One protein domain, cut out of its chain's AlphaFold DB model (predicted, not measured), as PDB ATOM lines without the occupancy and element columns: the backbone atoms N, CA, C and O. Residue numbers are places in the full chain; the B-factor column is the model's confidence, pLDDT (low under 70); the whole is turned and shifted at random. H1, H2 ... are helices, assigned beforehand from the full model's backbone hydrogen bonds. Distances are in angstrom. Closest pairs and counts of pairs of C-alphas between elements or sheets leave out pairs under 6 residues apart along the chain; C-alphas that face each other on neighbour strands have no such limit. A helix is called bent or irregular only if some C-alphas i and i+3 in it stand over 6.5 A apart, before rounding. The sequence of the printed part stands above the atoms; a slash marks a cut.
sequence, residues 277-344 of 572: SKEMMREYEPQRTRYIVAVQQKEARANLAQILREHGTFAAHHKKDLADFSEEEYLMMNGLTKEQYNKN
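Overview. This is residues 277 to 344 of the 572 residues of an uncharacterized protein of Candidatus Berkiella cookevillensis (UniProt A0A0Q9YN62). One long helix, H1, makes the length of the model, and three short helices, H2, H3 and H4, gather in a small compact head at its far end. H1 turns a corner into H2, from which the chain folds back beneath the last part of H1 through H3 and H4, while residues 277 to 296 of H1 stick out as a free arm. The printed part has 68 residues with four named helices, in the order H1, H2, H3, H4, and no named strand; the class is all helix. The whole is only just extended, close to loose, with a radius of gyration of the C-alphas of 16.5 A, and it spans 51 by 22 by 20 A.

Along the chain. H1, residues 277 to 311, is the longest helix and measures 49.2 A from C-alpha 277 at (197.761, 195.891, 156.736) to C-alpha 311 at (151.331, 192.005, 172.573). It has a kink of 35 degrees near residue 284 and is irregular, but only just: C-alphas 283 and 286 are 6.7 A apart. H2 holds residues 314 to 321 and is 10.5 A long. H3 holds residues 327 to 333 and is 9.8 A long. H4, residues 338 to 343, is 8.5 A long and ends with C-alpha 343 at (157.379, 181.472, 179.398).

Arrangement. H1 touches H2 only at the corner by their link, with residues 307 to 311 alone; the closest C-alphas are those of His 311 and His 317, 5.6 A apart, and the lines are about perpendicular at 82 degrees. H1 is apart from H3 and from H4. H2 touches H4, the closest C-alphas being those of Phe 314 and Tyr 341 at 5.9 A, and their lines are about perpendicular at 81 degrees. H2 and H3 are close but not clearly touching, with the C-alphas of His 318 and Tyr 330 closest at 6.9 A and an angle of 88 degrees, about perpendicular. H3 and H4 are also close but not clearly touching: the closest C-alphas, of Leu 331 and Lys 338, are 6.9 A apart, and the lines are about perpendicular at 80 degrees. In H2, H3 and H4 every O i to N i+4 pair is within hydrogen-bond range; in H1 29 of 31 are.

Size, cuts and confidence. The outline is a rod, and the two C-alphas farthest apart are those of Ser 277 and Lys 319, at 51.0 A. Residues 277 to 296, which belong to H1, stand free; the body without them has 48 residues and spans 26 by 19 by 18 A, with a radius of gyration of 9.7 A. The links H1 to H2, H2 to H3 and H3 to H4 are tight. The printed part has no cut. The mean pLDDT of the printed part is 90.3, and no printed residue is under 70.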
ATOM      1  N   SER A 277     199.199 195.933 157.001       89.12
ATOM      2  CA  SER A 277     197.761 195.891 156.736       89.12
ATOM      3  C   SER A 277     197.192 194.480 156.902       89.12
ATOM      4  O   SER A 277     196.093 194.320 157.427       89.12
ATOM      5  N   LYS A 278     197.935 193.438 156.500       91.25
ATOM      6  CA  LYS A 278     197.531 192.037 156.732       91.25
ATOM      7  C   LYS A 278     197.480 191.686 158.213       91.25
ATOM      8  O   LYS A 278     196.551 191.001 158.628       91.25
ATOM      9  N   GLU A 279     198.460 192.143 158.987       89.94
ATOM     10  CA  GLU A 279     198.510 191.899 160.428       89.94
ATOM     11  C   GLU A 279     197.334 192.568 161.141       89.94
ATOM     12  O   GLU A 279     196.598 191.913 161.877       89.94
ATOM     13  N   MET A 280     197.078 193.836 160.818       89.56
ATOM     14  CA  MET A 280     195.919 194.570 161.318       89.56
ATOM     15  C   MET A 280     194.596 193.857 160.998       89.56
ATOM     16  O   MET A 280     193.756 193.696 161.878       89.56
ATOM     17  N   MET A 281     194.414 193.376 159.762       90.44
ATOM     18  CA  MET A 281     193.218 192.607 159.385       90.44
ATOM     19  C   MET A 281     193.094 191.296 160.174       90.44
ATOM     20  O   MET A 281     191.991 190.908 160.556       90.44
ATOM     21  N   ARG A 282     194.217 190.613 160.435       91.38
ATOM     22  CA  ARG A 282     194.251 189.362 161.206       91.38
ATOM     23  C   ARG A 282     193.816 189.573 162.658       91.38
ATOM     24  O   ARG A 282     193.122 188.719 163.202       91.38
ATOM     25  N   GLU A 283     194.219 190.685 163.270       91.00
ATOM     26  CA  GLU A 283     193.787 191.081 164.619       91.00
ATOM     27  C   GLU A 283     192.310 191.507 164.634       91.00
ATOM     28  O   GLU A 283     191.553 191.101 165.516       91.00
ATOM     29  N   TYR A 284     191.887 192.284 163.635       90.94
ATOM     30  CA  TYR A 284     190.572 192.919 163.594       90.94
ATOM     31  C   TYR A 284     189.404 191.971 163.294       90.94
ATOM     32  O   TYR A 284     188.390 192.014 163.989       90.94
ATOM     33  N   GLU A 285     189.506 191.121 162.269       90.94
ATOM     34  CA  GLU A 285     188.366 190.327 161.767       90.94
ATOM     35  C   GLU A 285     187.671 189.469 162.850       90.94
ATOM     36  O   GLU A 285     186.434 189.487 162.940       90.94
ATOM     37  N   PRO A 286     188.402 188.769 163.747       90.81
ATOM     38  CA  PRO A 286     187.776 188.052 164.857       90.81
ATOM     39  C   PRO A 286     187.084 188.986 165.858       90.81
ATOM     40  O   PRO A 286     186.005 188.660 166.359       90.81
ATOM     41  N   GLN A 287     187.679 190.147 166.152       90.81
ATOM     42  CA  GLN A 287     187.102 191.140 167.063       90.81
ATOM     43  C   GLN A 287     185.796 191.701 166.488       90.81
ATOM     44  O   GLN A 287     184.769 191.687 167.169       90.81
ATOM     45  N   ARG A 288     185.807 192.095 165.209       90.38
ATOM     46  CA  ARG A 288     184.629 192.576 164.479       90.38
ATOM     47  C   ARG A 288     183.517 191.537 164.448       90.38
ATOM     48  O   ARG A 288     182.369 191.866 164.728       90.38
ATOM     49  N   THR A 289     183.847 190.282 164.145       88.06
ATOM     50  CA  THR A 289     182.855 189.198 164.100       88.06
ATOM     51  C   THR A 289     182.155 189.037 165.449       88.06
ATOM     52  O   THR A 289     180.926 188.996 165.503       88.06
ATOM     53  N   ARG A 290     182.919 189.014 166.551       87.94
ATOM     54  CA  ARG A 290     182.353 188.951 167.909       87.94
ATOM     55  C   ARG A 290     181.470 190.157 168.217       87.94
ATOM     56  O   ARG A 290     180.391 189.989 168.778       87.94
ATOM     57  N   TYR A 291     181.910 191.351 167.827       89.06
ATOM     58  CA  TYR A 291     181.147 192.580 168.020       89.06
ATOM     59  C   TYR A 291     179.804 192.553 167.277       89.06
ATOM     60  O   TYR A 291     178.768 192.791 167.893       89.06
ATOM     61  N   ILE A 292     179.800 192.200 165.988       85.81
ATOM     62  CA  ILE A 292     178.579 192.151 165.169       85.81
ATOM     63  C   ILE A 292     177.572 191.162 165.753       85.81
ATOM     64  O   ILE A 292     176.405 191.508 165.916       85.81
ATOM     65  N   VAL A 293     178.022 189.958 166.123       85.31
ATOM     66  CA  VAL A 293     177.151 188.955 166.755       85.31
ATOM     67  C   VAL A 293     176.540 189.508 168.041       85.31
ATOM     68  O   VAL A 293     175.342 189.356 168.274       85.31
ATOM     69  N   ALA A 294     177.333 190.197 168.860       84.56
ATOM     70  CA  ALA A 294     176.847 190.777 170.100       84.56
ATOM     71  C   ALA A 294     175.836 191.921 169.891       84.56
ATOM     72  O   ALA A 294     174.849 192.007 170.626       84.56
ATOM     73  N   VAL A 295     176.053 192.788 168.896       84.06
ATOM     74  CA  VAL A 295     175.095 193.845 168.530       84.06
ATOM     75  C   VAL A 295     173.789 193.230 168.038       84.06
ATOM     76  O   VAL A 295     172.731 193.570 168.564       84.06
ATOM     77  N   GLN A 296     173.860 192.254 167.130       82.62
ATOM     78  CA  GLN A 296     172.684 191.547 166.612       82.62
ATOM     79  C   GLN A 296     171.880 190.873 167.730       82.62
ATOM     80  O   GLN A 296     170.654 190.957 167.751       82.62
ATOM     81  N   GLN A 297     172.547 190.247 168.705       84.06
ATOM     82  CA  GLN A 297     171.877 189.665 169.873       84.06
ATOM     83  C   GLN A 297     171.179 190.726 170.735       84.06
ATOM     84  O   GLN A 297     170.066 190.499 171.220       84.06
ATOM     85  N   LYS A 298     171.811 191.889 170.929       84.62
ATOM     86  CA  LYS A 298     171.235 193.000 171.697       84.62
ATOM     87  C   LYS A 298     169.998 193.581 171.004       84.62
ATOM     88  O   LYS A 298     168.987 193.790 171.673       84.62
ATOM     89  N   GLU A 299     170.067 193.805 169.696       83.44
ATOM     90  CA  GLU A 299     168.948 194.299 168.882       83.44
ATOM     91  C   GLU A 299     167.797 193.290 168.840       83.44
ATOM     92  O   GLU A 299     166.657 193.645 169.137       83.44
ATOM     93  N   ALA A 300     168.094 192.010 168.590       83.12
ATOM     94  CA  ALA A 300     167.094 190.946 168.620       83.12
ATOM     95  C   ALA A 300     166.372 190.894 169.974       83.12
ATOM     96  O   ALA A 300     165.143 190.830 170.033       83.12
ATOM     97  N   ARG A 301     167.112 191.008 171.085       87.19
ATOM     98  CA  ARG A 301     166.509 191.066 172.422       87.19
ATOM     99  C   ARG A 301     165.635 192.306 172.623       87.19
ATOM    100  O   ARG A 301     164.599 192.192 173.279       87.19
ATOM    101  N   ALA A 302     166.037 193.472 172.115       87.19
ATOM    102  CA  ALA A 302     165.236 194.694 172.208       87.19
ATOM    103  C   ALA A 302     163.905 194.549 171.452       87.19
ATOM    104  O   ALA A 302     162.854 194.846 172.021       87.19
ATOM    105  N   ASN A 303     163.937 193.983 170.243       87.44
ATOM    106  CA  ASN A 303     162.739 193.698 169.446       87.44
ATOM    107  C   ASN A 303     161.812 192.704 170.159       87.44
ATOM    108  O   ASN A 303     160.612 192.936 170.284       87.44
ATOM    109  N   LEU A 304     162.370 191.631 170.727       91.50
ATOM    110  CA  LEU A 304     161.611 190.682 171.546       91.50
ATOM    111  C   LEU A 304     160.968 191.354 172.771       91.50
ATOM    112  O   LEU A 304     159.833 191.043 173.130       91.50
ATOM    113  N   ALA A 305     161.666 192.291 173.415       91.56
ATOM    114  CA  ALA A 305     161.123 193.047 174.542       91.56
ATOM    115  C   ALA A 305     159.978 193.977 174.115       91.56
ATOM    116  O   ALA A 305     159.015 194.143 174.865       91.56
ATOM    117  N   GLN A 306     160.071 194.565 172.921       92.38
ATOM    118  CA  GLN A 306     159.007 195.373 172.332       92.38
ATOM    119  C   GLN A 306     157.774 194.523 172.012       92.38
ATOM    120  O   GLN A 306     156.678 194.887 172.432       92.38
ATOM    121  N   ILE A 307     157.953 193.346 171.407       91.38
ATOM    122  CA  ILE A 307     156.862 192.391 171.159       91.38
ATOM    123  C   ILE A 307     156.116 192.065 172.459       91.38
ATOM    124  O   ILE A 307     154.887 192.121 172.512       91.38
ATOM    125  N   LEU A 308     156.840 191.762 173.542       92.50
ATOM    126  CA  LEU A 308     156.210 191.493 174.839       92.50
ATOM    127  C   LEU A 308     155.475 192.712 175.405       92.50
ATOM    128  O   LEU A 308     154.445 192.548 176.056       92.50
ATOM    129  N   ARG A 309     155.970 193.929 175.162       94.56
ATOM    130  CA  ARG A 309     155.313 195.169 175.600       94.56
ATOM    131  C   ARG A 309     154.014 195.429 174.835       94.56
ATOM    132  O   ARG A 309     153.035 195.837 175.448       94.56
ATOM    133  N   GLU A 310     154.017 195.207 173.526       94.81
ATOM    134  CA  GLU A 310     152.892 195.526 172.637       94.81
ATOM    135  C   GLU A 310     151.819 194.429 172.623       94.81
ATOM    136  O   GLU A 310     150.626 194.727 172.579       94.81
ATOM    137  N   HIS A 311     152.225 193.161 172.720       92.75
ATOM    138  CA  HIS A 311     151.331 192.005 172.573       92.75
ATOM    139  C   HIS A 311     151.163 191.191 173.863       92.75
ATOM    140  O   HIS A 311     150.354 190.263 173.907       92.75
ATOM    141  N   GLY A 312     151.930 191.485 174.915       92.25
ATOM    142  CA  GLY A 312     151.904 190.782 176.204       92.25
ATOM    143  C   GLY A 312     152.551 189.392 176.188       92.25
ATOM    144  O   GLY A 312     153.121 188.968 177.191       92.25
ATOM    145  N   THR A 313     152.488 188.676 175.062       95.06
ATOM    146  CA  THR A 313     153.101 187.355 174.878       95.06
ATOM    147  C   THR A 313     153.616 187.177 173.457       95.06
ATOM    148  O   THR A 313     153.073 187.751 172.510       95.06
ATOM    149  N   PHE A 314     154.614 186.312 173.288       95.12
ATOM    150  CA  PHE A 314     155.088 185.947 171.953       95.12
ATOM    151  C   PHE A 314     154.028 185.185 171.152       95.12
ATOM    152  O   PHE A 314     153.925 185.382 169.947       95.12
ATOM    153  N   ALA A 315     153.197 184.379 171.819       94.69
ATOM    154  CA  ALA A 315     152.104 183.659 171.171       94.69
ATOM    155  C   ALA A 315     150.998 184.583 170.645       94.69
ATOM    156  O   ALA A 315     150.428 184.324 169.587       94.69
ATOM    157  N   ALA A 316     150.708 185.681 171.350       95.06
ATOM    158  CA  ALA A 316     149.756 186.682 170.876       95.06
ATOM    159  C   ALA A 316     150.275 187.418 169.634       95.06
ATOM    160  O   ALA A 316     149.513 187.592 168.687       95.06
ATOM    161  N   HIS A 317     151.556 187.796 169.615       96.00
ATOM    162  CA  HIS A 317     152.195 188.389 168.437       96.00
ATOM    163  C   HIS A 317     152.241 187.408 167.259       96.00
ATOM    164  O   HIS A 317     151.770 187.736 166.176       96.00
ATOM    165  N   HIS A 318     152.697 186.166 167.480       95.56
ATOM    166  CA  HIS A 318     152.715 185.124 166.447       95.56
ATOM    167  C   HIS A 318     151.332 184.933 165.814       95.56
ATOM    168  O   HIS A 318     151.198 184.988 164.596       95.56
ATOM    169  N   LYS A 319     150.286 184.801 166.633       94.19
ATOM    170  CA  LYS A 319     148.912 184.621 166.150       94.19
ATOM    171  C   LYS A 319     148.350 185.850 165.423       94.19
ATOM    172  O   LYS A 319     147.461 185.686 164.593       94.19
ATOM    173  N   LYS A 320     148.789 187.060 165.777       92.62
ATOM    174  CA  LYS A 320     148.227 188.311 165.252       92.62
ATOM    175  C   LYS A 320     148.934 188.772 163.980       92.62
ATOM    176  O   LYS A 320     148.259 189.074 163.004       92.62
ATOM    177  N   ASP A 321     150.261 188.809 163.999       87.81
ATOM    178  CA  ASP A 321     151.051 189.514 162.985       87.81
ATOM    179  C   ASP A 321     151.838 188.551 162.082       87.81
ATOM    180  O   ASP A 321     152.282 188.938 161.005       87.81
ATOM    181  N   LEU A 322     151.988 187.282 162.486       88.50
ATOM    182  CA  LEU A 322     152.762 186.263 161.761       88.50
ATOM    183  C   LEU A 322     152.034 184.906 161.698       88.50
ATOM    184  O   LEU A 322     152.668 183.853 161.770       88.50
ATOM    185  N   ALA A 323     150.704 184.922 161.547       87.81
ATOM    186  CA  ALA A 323     149.858 183.722 161.597       87.81
ATOM    187  C   ALA A 323     150.173 182.679 160.503       87.81
ATOM    188  O   ALA A 323     149.880 181.497 160.684       87.81
ATOM    189  N   ASP A 324     150.776 183.113 159.393       91.94
ATOM    190  CA  ASP A 324     151.151 182.256 158.262       91.94
ATOM    191  C   ASP A 324     152.439 181.451 158.500       91.94
ATOM    192  O   ASP A 324     152.734 180.520 157.749       91.94
ATOM    193  N   PHE A 325     153.206 181.786 159.540       91.25
ATOM    194  CA  PHE A 325     154.397 181.039 159.934       91.25
ATOM    195  C   PHE A 325     154.021 179.952 160.937       91.25
ATOM    196  O   PHE A 325     153.202 180.166 161.832       91.25
ATOM    197  N   SER A 326     154.641 178.780 160.841       94.81
ATOM    198  CA  SER A 326     154.558 177.789 161.916       94.81
ATOM    199  C   SER A 326     155.237 178.307 163.192       94.81
ATOM    200  O   SER A 326     156.084 179.199 163.146       94.81
ATOM    201  N   GLU A 327     154.898 177.734 164.353       92.31
ATOM    202  CA  GLU A 327     155.570 178.073 165.622       92.31
ATOM    203  C   GLU A 327     157.090 177.885 165.502       92.31
ATOM    204  O   GLU A 327     157.850 178.738 165.939       92.31
ATOM    205  N   GLU A 328     157.551 176.809 164.861       93.06
ATOM    206  CA  GLU A 328     158.981 176.535 164.677       93.06
ATOM    207  C   GLU A 328     159.676 177.599 163.818       93.06
ATOM    208  O   GLU A 328     160.765 178.056 164.168       93.06
ATOM    209  N   GLU A 329     159.034 178.047 162.737       90.31
ATOM    210  CA  GLU A 329     159.552 179.137 161.903       90.31
ATOM    211  C   GLU A 329     159.584 180.458 162.672       90.31
ATOM    212  O   GLU A 329     160.586 181.170 162.617       90.31
ATOM    213  N   TYR A 330     158.540 180.757 163.449       91.62
ATOM    214  CA  TYR A 330     158.492 181.943 164.301       91.62
ATOM    215  C   TYR A 330     159.613 181.936 165.352       91.62
ATOM    216  O   TYR A 330     160.308 182.943 165.529       91.62
ATOM    217  N   LEU A 331     159.810 180.804 166.037       90.50
ATOM    218  CA  LEU A 331     160.873 180.613 167.026       90.50
ATOM    219  C   LEU A 331     162.252 180.823 166.397       90.50
ATOM    220  O   LEU A 331     163.077 181.547 166.952       90.50
ATOM    221  N   MET A 332     162.477 180.241 165.217       89.19
ATOM    222  CA  MET A 332     163.734 180.372 164.483       89.19
ATOM    223  C   MET A 332     163.982 181.812 164.024       89.19
ATOM    224  O   MET A 332     165.078 182.331 164.224       89.19
ATOM    225  N   MET A 333     162.971 182.476 163.454       85.25
ATOM    226  CA  MET A 333     163.067 183.869 162.995       85.25
ATOM    227  C   MET A 333     163.427 184.833 164.125       85.25
ATOM    228  O   MET A 333     164.175 185.782 163.910       85.25
ATOM    229  N   ASN A 334     162.899 184.582 165.320       84.81
ATOM    230  CA  ASN A 334     163.071 185.455 166.475       84.81
ATOM    231  C   ASN A 334     164.186 184.992 167.431       84.81
ATOM    232  O   ASN A 334     164.372 185.594 168.487       84.81
ATOM    233  N   GLY A 335     164.919 183.921 167.097       86.00
ATOM    234  CA  GLY A 335     165.996 183.384 167.937       86.00
ATOM    235  C   GLY A 335     165.529 182.923 169.324       86.00
ATOM    236  O   GLY A 335     166.280 183.027 170.294       86.00
ATOM    237  N   LEU A 336     164.286 182.448 169.433       89.44
ATOM    238  CA  LEU A 336     163.680 181.995 170.681       89.44
ATOM    239  C   LEU A 336     163.764 180.476 170.809       89.44
ATOM    240  O   LEU A 336     163.497 179.730 169.867       89.44
ATOM    241  N   THR A 337     164.027 179.994 172.021       91.50
ATOM    242  CA  THR A 337     163.717 178.602 172.360       91.50
ATOM    243  C   THR A 337     162.222 178.445 172.636       91.50
ATOM    244  O   THR A 337     161.542 179.384 173.062       91.50
ATOM    245  N   LYS A 338     161.699 177.224 172.477       93.38
ATOM    246  CA  LYS A 338     160.300 176.910 172.811       93.38
ATOM    247  C   LYS A 338     159.957 177.245 174.268       93.38
ATOM    248  O   LYS A 338     158.852 177.684 174.572       93.38
ATOM    249  N   GLU A 339     160.914 177.076 175.178       93.19
ATOM    250  CA  GLU A 339     160.745 177.447 176.584       93.19
ATOM    251  C   GLU A 339     160.641 178.966 176.778       93.19
ATOM    252  O   GLU A 339     159.747 179.422 177.489       93.19
ATOM    253  N   GLN A 340     161.513 179.747 176.134       93.31
ATOM    254  CA  GLN A 340     161.472 181.214 176.181       93.31
ATOM    255  C   GLN A 340     160.165 181.762 175.607       93.31
ATOM    256  O   GLN A 340     159.571 182.665 176.192       93.31
ATOM    257  N   TYR A 341     159.686 181.169 174.516       93.81
ATOM    258  CA  TYR A 341     158.406 181.501 173.903       93.81
ATOM    259  C   TYR A 341     157.221 181.232 174.832       93.81
ATOM    260  O   TYR A 341     156.436 182.134 175.109       93.81
ATOM    261  N   ASN A 342     157.142 180.026 175.400       93.31
ATOM    262  CA  ASN A 342     156.041 179.643 176.286       93.31
ATOM    263  C   ASN A 342     156.043 180.408 177.613       93.31
ATOM    264  O   ASN A 342     154.985 180.687 178.174       93.31
ATOM    265  N   LYS A 343     157.230 180.735 178.136       93.38
ATOM    266  CA  LYS A 343     157.379 181.472 179.398       93.38
ATOM    267  C   LYS A 343     157.450 182.990 179.211       93.38
ATOM    268  O   LYS A 343     157.494 183.697 180.212       93.38
ATOM    269  N   ASN A 344     157.446 183.490 177.974       93.00
ATOM    270  CA  ASN A 344     157.602 184.910 177.634       93.00
ATOM    271  C   ASN A 344     158.874 185.540 178.232       93.00
ATOM    272  O   ASN A 344     158.844 186.623 178.813       93.00
TER     273      ASN A 344